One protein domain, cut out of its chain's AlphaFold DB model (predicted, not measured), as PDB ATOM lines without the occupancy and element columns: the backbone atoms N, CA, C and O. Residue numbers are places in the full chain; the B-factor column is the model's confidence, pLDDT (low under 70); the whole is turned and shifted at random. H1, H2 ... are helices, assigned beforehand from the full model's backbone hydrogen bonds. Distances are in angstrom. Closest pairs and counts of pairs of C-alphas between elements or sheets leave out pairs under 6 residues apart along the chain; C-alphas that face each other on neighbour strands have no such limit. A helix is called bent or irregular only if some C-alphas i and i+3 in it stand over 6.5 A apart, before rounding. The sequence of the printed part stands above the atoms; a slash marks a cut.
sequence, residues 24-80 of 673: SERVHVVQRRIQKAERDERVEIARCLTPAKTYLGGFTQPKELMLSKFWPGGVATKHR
ATOM      1  N   SER A  24     265.074  50.596 124.331       86.69
ATOM      2  CA  SER A  24     265.414  49.797 125.508       86.69
ATOM      3  C   SER A  24     265.544  50.576 126.805       86.69
ATOM      4  O   SER A  24     264.950  50.274 127.852       86.69
ATOM      5  N   GLU A  25     266.268  51.691 126.741       90.12
ATOM      6  CA  GLU A  25     266.446  52.557 127.889       90.12
ATOM      7  C   GLU A  25     265.105  53.156 128.330       90.12
ATOM      8  O   GLU A  25     264.859  53.293 129.536       90.12
ATOM      9  N   ARG A  26     264.196  53.461 127.393       87.88
ATOM     10  CA  ARG A  26     262.855  53.971 127.727       87.88
ATOM     11  C   ARG A  26     262.042  52.923 128.470       87.88
ATOM     12  O   ARG A  26     261.485  53.257 129.522       87.88
ATOM     13  N   VAL A  27     262.023  51.679 127.988       88.44
ATOM     14  CA  VAL A  27     261.321  50.561 128.640       88.44
ATOM     15  C   VAL A  27     261.857  50.358 130.055       88.44
ATOM     16  O   VAL A  27     261.092  50.394 131.027       88.44
ATOM     17  N   HIS A  28     263.179  50.289 130.221       90.12
ATOM     18  CA  HIS A  28     263.801  50.168 131.539       90.12
ATOM     19  C   HIS A  28     263.540  51.372 132.450       90.12
ATOM     20  O   HIS A  28     263.400  51.219 133.670       90.12
ATOM     21  N   VAL A  29     263.495  52.598 131.921       89.00
ATOM     22  CA  VAL A  29     263.153  53.792 132.711       89.00
ATOM     23  C   VAL A  29     261.701  53.727 133.182       89.00
ATOM     24  O   VAL A  29     261.447  53.974 134.367       89.00
ATOM     25  N   VAL A  30     260.761  53.360 132.309       88.88
ATOM     26  CA  VAL A  30     259.341  53.196 132.657       88.88
ATOM     27  C   VAL A  30     259.177  52.090 133.699       88.88
ATOM     28  O   VAL A  30     258.603  52.331 134.763       88.88
ATOM     29  N   GLN A  31     259.783  50.922 133.487       90.88
ATOM     30  CA  GLN A  31     259.737  49.809 134.435       90.88
ATOM     31  C   GLN A  31     260.321  50.200 135.803       90.88
ATOM     32  O   GLN A  31     259.713  49.931 136.846       90.88
ATOM     33  N   ARG A  32     261.455  50.920 135.836       91.19
ATOM     34  CA  ARG A  32     262.037  51.455 137.082       91.19
ATOM     35  C   ARG A  32     261.100  52.444 137.777       91.19
ATOM     36  O   ARG A  32     261.017  52.433 139.010       91.19
ATOM     37  N   ARG A  33     260.386  53.291 137.027       90.44
ATOM     38  CA  ARG A  33     259.398  54.236 137.577       90.44
ATOM     39  C   ARG A  33     258.179  53.511 138.149       90.44
ATOM     40  O   ARG A  33     257.801  53.828 139.275       90.44
ATOM     41  N   ILE A  34     257.651  52.502 137.458       91.31
ATOM     42  CA  ILE A  34     256.558  51.629 137.925       91.31
ATOM     43  C   ILE A  34     256.961  50.911 139.223       91.31
ATOM     44  O   ILE A  34     256.262  50.986 140.237       91.31
ATOM     45  N   GLN A  35     258.134  50.272 139.247       91.75
ATOM     46  CA  GLN A  35     258.647  49.599 140.447       91.75
ATOM     47  C   GLN A  35     258.877  50.579 141.604       91.75
ATOM     48  O   GLN A  35     258.657  50.244 142.774       91.75
ATOM     49  N   LYS A  36     259.335  51.800 141.299       92.56
ATOM     50  CA  LYS A  36     259.503  52.864 142.290       92.56
ATOM     51  C   LYS A  36     258.156  53.330 142.840       92.56
ATOM     52  O   LYS A  36     258.057  53.501 144.051       92.56
ATOM     53  N   ALA A  37     257.149  53.514 141.993       90.88
ATOM     54  CA  ALA A  37     255.797  53.890 142.390       90.88
ATOM     55  C   ALA A  37     255.208  52.879 143.386       90.88
ATOM     56  O   ALA A  37     254.760  53.268 144.466       90.88
ATOM     57  N   GLU A  38     255.330  51.585 143.088       93.62
ATOM     58  CA  GLU A  38     254.906  50.523 144.003       93.62
ATOM     59  C   GLU A  38     255.748  50.489 145.294       93.62
ATOM     60  O   GLU A  38     255.232  50.294 146.396       93.62
ATOM     61  N   ARG A  39     257.068  50.699 145.191       94.00
ATOM     62  CA  ARG A  39     257.954  50.777 146.363       94.00
ATOM     63  C   ARG A  39     257.556  51.926 147.288       94.00
ATOM     64  O   ARG A  39     257.547  51.721 148.501       94.00
ATOM     65  N   ASP A  40     257.250  53.095 146.736       92.62
ATOM     66  CA  ASP A  40     256.829  54.273 147.494       92.62
ATOM     67  C   ASP A  40     255.497  53.999 148.217       92.62
ATOM     68  O   ASP A  40     255.401  54.273 149.415       92.62
ATOM     69  N   GLU A  41     254.531  53.351 147.554       94.00
ATOM     70  CA  GLU A  41     253.272  52.902 148.176       94.00
ATOM     71  C   GLU A  41     253.530  51.952 149.360       94.00
ATOM     72  O   GLU A  41     253.033  52.176 150.467       94.00
ATOM     73  N   ARG A  42     254.391  50.939 149.185       95.00
ATOM     74  CA  ARG A  42     254.767  50.022 150.280       95.00
ATOM     75  C   ARG A  42     255.410  50.749 151.461       95.00
ATOM     76  O   ARG A  42     255.191  50.375 152.613       95.00
ATOM     77  N   VAL A  43     256.221  51.777 151.205       94.00
ATOM     78  CA  VAL A  43     256.833  52.590 152.269       94.00
ATOM     79  C   VAL A  43     255.767  53.356 153.055       94.00
ATOM     80  O   VAL A  43     255.869  53.426 154.281       94.00
ATOM     81  N   GLU A  44     254.745  53.898 152.395       93.38
ATOM     82  CA  GLU A  44     253.642  54.590 153.075       93.38
ATOM     83  C   GLU A  44     252.768  53.643 153.894       93.38
ATOM     84  O   GLU A  44     252.533  53.902 155.079       93.38
ATOM     85  N   ILE A  45     252.382  52.501 153.322       95.00
ATOM     86  CA  ILE A  45     251.638  51.458 154.039       95.00
ATOM     87  C   ILE A  45     252.443  51.004 155.263       95.00
ATOM     88  O   ILE A  45     251.914  50.945 156.374       95.00
ATOM     89  N   ALA A  46     253.749  50.766 155.103       95.25
ATOM     90  CA  ALA A  46     254.607  50.354 156.209       95.25
ATOM     91  C   ALA A  46     254.664  51.417 157.311       95.25
ATOM     92  O   ALA A  46     254.670  51.076 158.495       95.25
ATOM     93  N   ARG A  47     254.682  52.707 156.951       92.62
ATOM     94  CA  ARG A  47     254.645  53.813 157.921       92.62
ATOM     95  C   ARG A  47     253.330  53.870 158.693       92.62
ATOM     96  O   ARG A  47     253.393  54.242 159.867       92.62
ATOM     97  N   CYS A  48     252.212  53.511 158.057       92.81
ATOM     98  CA  CYS A  48     250.884  53.446 158.674       92.81
ATOM     99  C   CYS A  48     250.746  52.248 159.625       92.81
ATOM    100  O   CYS A  48     250.195  52.397 160.711       92.81
ATOM    101  N   LEU A  49     251.287  51.085 159.241       94.12
ATOM    102  CA  LEU A  49     251.237  49.852 160.040       94.12
ATOM    103  C   LEU A  49     252.308  49.787 161.141       94.12
ATOM    104  O   LEU A  49     252.200  48.999 162.078       94.12
ATOM    105  N   THR A  50     253.368  50.591 161.036       92.12
ATOM    106  CA  THR A  50     254.390  50.685 162.083       92.12
ATOM    107  C   THR A  50     253.930  51.681 163.146       92.12
ATOM    108  O   THR A  50     253.745  52.858 162.804       92.12
ATOM    109  N   PRO A  51     253.819  51.272 164.424       88.25
ATOM    110  CA  PRO A  51     253.436  52.177 165.500       88.25
ATOM    111  C   PRO A  51     254.333  53.420 165.512       88.25
ATOM    112  O   PRO A  51     255.522  53.376 165.169       88.25
ATOM    113  N   ALA A  52     253.749  54.570 165.844       86.25
ATOM    114  CA  ALA A  52     254.509  55.806 165.945       86.25
ATOM    115  C   ALA A  52     255.529  55.682 167.084       86.25
ATOM    116  O   ALA A  52     255.188  55.254 168.185       86.25
ATOM    117  N   LYS A  53     256.783  56.068 166.823       84.38
ATOM    118  CA  LYS A  53     257.784  56.173 167.884       84.38
ATOM    119  C   LYS A  53     257.359  57.303 168.820       84.38
ATOM    120  O   LYS A  53     257.214  58.444 168.380       84.38
ATOM    121  N   THR A  54     257.148  56.977 170.087       80.62
ATOM    122  CA  THR A  54     256.909  57.963 171.141       80.62
ATOM    123  C   THR A  54     258.249  58.535 171.578       80.62
ATOM    124  O   THR A  54     259.125  57.782 172.007       80.62
ATOM    125  N   TYR A  55     258.427  59.849 171.456       78.88
ATOM    126  CA  TYR A  55     259.603  60.523 172.003       78.88
ATOM    127  C   TYR A  55     259.398  60.825 173.498       78.88
ATOM    128  O   TYR A  55     258.271  60.757 174.002       78.88
ATOM    129  N   LEU A  56     260.485  61.140 174.215       77.56
ATOM    130  CA  LEU A  56     260.445  61.550 175.625       77.56
ATOM    131  C   LEU A  56     259.399  62.667 175.801       77.56
ATOM    132  O   LEU A  56     259.518  63.728 175.195       77.56
ATOM    133  N   GLY A  57     258.349  62.397 176.585       79.50
ATOM    134  CA  GLY A  57     257.217  63.312 176.792       79.50
ATOM    135  C   GLY A  57     255.910  62.934 176.081       79.50
ATOM    136  O   GLY A  57     254.947  63.686 176.175       79.50
ATOM    137  N   GLY A  58     255.840  61.794 175.382       82.25
ATOM    138  CA  GLY A  58     254.591  61.290 174.783       82.25
ATOM    139  C   GLY A  58     254.201  61.949 173.455       82.25
ATOM    140  O   GLY A  58     253.217  61.548 172.835       82.25
ATOM    141  N   PHE A  59     254.988  62.914 172.975       79.06
ATOM    142  CA  PHE A  59     254.811  63.492 171.648       79.06
ATOM    143  C   PHE A  59     255.287  62.517 170.567       79.06
ATOM    144  O   PHE A  59     256.331  61.868 170.687       79.06
ATOM    145  N   THR A  60     254.516  62.427 169.487       81.00
ATOM    146  CA  THR A  60     254.892  61.686 168.281       81.00
ATOM    147  C   THR A  60     255.396  62.678 167.240       81.00
ATOM    148  O   THR A  60     254.786  63.723 167.018       81.00
ATOM    149  N   GLN A  61     256.535  62.385 166.611       79.25
ATOM    150  CA  GLN A  61     257.021  63.213 165.511       79.25
ATOM    151  C   GLN A  61     256.093  63.015 164.301       79.25
ATOM    152  O   GLN A  61     255.885  61.863 163.895       79.25
ATOM    153  N   PRO A  62     255.548  64.091 163.701       78.56
ATOM    154  CA  PRO A  62     254.776  63.974 162.471       78.56
ATOM    155  C   PRO A  62     255.633  63.305 161.394       78.56
ATOM    156  O   PRO A  62     256.739  63.760 161.097       78.56
ATOM    157  N   LYS A  63     255.143  62.208 160.813       83.12
ATOM    158  CA  LYS A  63     255.798  61.577 159.665       83.12
ATOM    159  C   LYS A  63     255.368  62.329 158.407       83.12
ATOM    160  O   LYS A  63     254.176  62.429 158.135       83.12
ATOM    161  N   GLU A  64     256.327  62.822 157.628       85.81
ATOM    162  CA  GLU A  64     256.038  63.373 156.301       85.81
ATOM    163  C   GLU A  64     255.430  62.272 155.414       85.81
ATOM    164  O   GLU A  64     255.974  61.165 155.321       85.81
ATOM    165  N   LEU A  65     254.302  62.561 154.766       84.31
ATOM    166  CA  LEU A  65     253.680  61.657 153.797       84.31
ATOM    167  C   LEU A  65     254.441  61.767 152.471       84.31
ATOM    168  O   LEU A  65     254.619  62.867 151.955       84.31
ATOM    169  N   MET A  66     254.883  60.654 151.893       85.06
ATOM    170  CA  MET A  66     255.541  60.660 150.580       85.06
ATOM    171  C   MET A  66     254.588  61.141 149.482       85.06
ATOM    172  O   MET A  66     255.017  61.874 148.590       85.06
ATOM    173  N   LEU A  67     253.297  60.821 149.591       83.50
ATOM    174  CA  LEU A  67     252.246  61.287 148.694       83.50
ATOM    175  C   LEU A  67     252.149  62.816 148.661       83.50
ATOM    176  O   LEU A  67     251.820  63.391 147.625       83.50
ATOM    177  N   SER A  68     252.514  63.489 149.761       85.62
ATOM    178  CA  SER A  68     252.500  64.956 149.831       85.62
ATOM    179  C   SER A  68     253.468  65.614 148.848       85.62
ATOM    180  O   SER A  68     253.230  66.731 148.388       85.62
ATOM    181  N   LYS A  69     254.508  64.891 148.413       86.88
ATOM    182  CA  LYS A  69     255.442  65.366 147.383       86.88
ATOM    183  C   LYS A  69     254.766  65.523 146.024       86.88
ATOM    184  O   LYS A  69     255.217  66.355 145.238       86.88
ATOM    185  N   PHE A  70     253.702  64.763 145.774       82.81
ATOM    186  CA  PHE A  70     252.927  64.764 144.533       82.81
ATOM    187  C   PHE A  70     251.648  65.609 144.620       82.81
ATOM    188  O   PHE A  70     250.913  65.719 143.641       82.81
ATOM    189  N   TRP A  71     251.365  66.240 145.764       85.75
ATOM    190  CA  TRP A  71     250.250  67.180 145.866       85.75
ATOM    191  C   TRP A  71     250.490  68.427 144.996       85.75
ATOM    192  O   TRP A  71     251.635  68.727 144.627       85.75
ATOM    193  N   PRO A  72     249.437  69.190 144.645       84.50
ATOM    194  CA  PRO A  72     249.601  70.485 143.992       84.50
ATOM    195  C   PRO A  72     250.540  71.392 144.807       84.50
ATOM    196  O   PRO A  72     250.274  71.683 145.968       84.50
ATOM    197  N   GLY A  73     251.663  71.806 144.213       87.44
ATOM    198  CA  GLY A  73     252.709  72.587 144.895       87.44
ATOM    199  C   GLY A  73     253.752  71.768 145.672       87.44
ATOM    200  O   GLY A  73     254.723  72.345 146.169       87.44
ATOM    201  N   GLY A  74     253.601  70.443 145.738       87.62
ATOM    202  CA  GLY A  74     254.597  69.521 146.280       87.62
ATOM    203  C   GLY A  74     255.893  69.503 145.460       87.62
ATOM    204  O   GLY A  74     255.937  69.939 144.308       87.62
ATOM    205  N   VAL A  75     256.974  69.007 146.068       90.06
ATOM    206  CA  VAL A  75     258.326  69.019 145.480       90.06
ATOM    207  C   VAL A  75     258.372  68.295 144.128       90.06
ATOM    208  O   VAL A  75     258.974  68.806 143.188       90.06
ATOM    209  N   ALA A  76     257.702  67.148 143.984       86.44
ATOM    210  CA  ALA A  76     257.696  66.400 142.725       86.44
ATOM    211  C   ALA A  76     256.973  67.179 141.614       86.44
ATOM    212  O   ALA A  76     257.508  67.312 140.514       86.44
ATOM    213  N   THR A  77     255.827  67.781 141.940       85.69
ATOM    214  CA  THR A  77     255.054  68.636 141.029       85.69
ATOM    215  C   THR A  77     255.851  69.871 140.597       85.69
ATOM    216  O   THR A  77     255.839  70.230 139.421       85.69
ATOM    217  N   LYS A  78     256.597  70.501 141.518       89.75
ATOM    218  CA  LYS A  78     257.490  71.638 141.210       89.75
ATOM    219  C   LYS A  78     258.602  71.257 140.233       89.75
ATOM    220  O   LYS A  78     258.910  72.034 139.336       89.75
ATOM    221  N   HIS A  79     259.161  70.058 140.378       88.94
ATOM    222  CA  HIS A  79     260.183  69.523 139.476       88.94
ATOM    223  C   HIS A  79     259.611  68.844 138.227       88.94
ATOM    224  O   HIS A  79     260.367  68.188 137.521       88.94
ATOM    225  N   ARG A  80     258.300  68.973 137.967       85.62
ATOM    226  CA  ARG A  80     257.600  68.344 136.833       85.62
ATOM    227  C   ARG A  80     257.780  66.826 136.740       85.62
ATOM    228  O   ARG A  80     257.516  66.258 135.693       85.62
TER     229      ARG A  80
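This is residues 24 to 80 of the 673 residues of an uncharacterized protein of Exidia glandulosa HHB12029 (UniProt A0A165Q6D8). One long helix, H1, makes most of the length of this domain; after it a long loop swings out beyond its last residue and folds back, bringing two very short helices, H2 and H3, to one side of it. H2 comes near the later part of H1, and H3 lies beyond H2, farther from H1, while residues 24 to 39 of H1 at one end and the loop's turn at residues 54 to 59 at the other stick out free. The printed part has 57 residues with three named helices, in the order H1, H2, H3, and no named strand; the class is all helix. The whole is only just extended, close to loose, with a radius of gyration of the C-alphas of 15.5 A, and its outline is a rod spanning 53 by 24 by 13 A.

H1, residues 24 to 49, touches no helix. It is close to but not clearly touching H2, residues 66 to 70: their closest C-alphas, those of Glu 44 and Met 66, are 6.8 A apart, and 2 pairs of C-alphas are within 8 A. H2 and H3, residues 75 to 78, touch only at the corner by their link; their closest C-alphas, those of Lys 69 and Val 75, are 5.0 A apart. H1 and H3 are apart. In H1 every O i to N i+4 pair is within hydrogen-bond range; in H2 0 of 1 such pairs is, while 2 of 2 O i to N i+3 pairs are; H3 is too short for an O i to N i+4 pair, and its 1 O i to N i+3 pair is within range.

H1 runs from Ser 24, with its C-alpha at (265.414, 49.797, 125.508), to Leu 49, with its C-alpha at (251.237, 49.852, 160.040), a length of 37.3 A. H2 begins at Met 66, with its C-alpha at (255.541, 60.660, 150.580), and ends at Phe 70. H3 begins at Val 75 and ends at Lys 78, with its C-alpha at (257.490, 71.638, 141.210). None of the three helices is bent.

The two C-alphas farthest apart are those of Ser 24 and Gly 57, 53.7 A. The first and last printed C-alphas, those of Ser 24 and Arg 80, are 23.1 A apart. Without the stretches that stand free, the body has 35 residues and spans 33 by 20 by 11 A. The link from H1 to H2, residues 50 to 65, is long; the link from H2 to H3, 4 residues, is tight. The printed part has no cut. The mean pLDDT of the printed part is 87.8, and no printed residue is under 70.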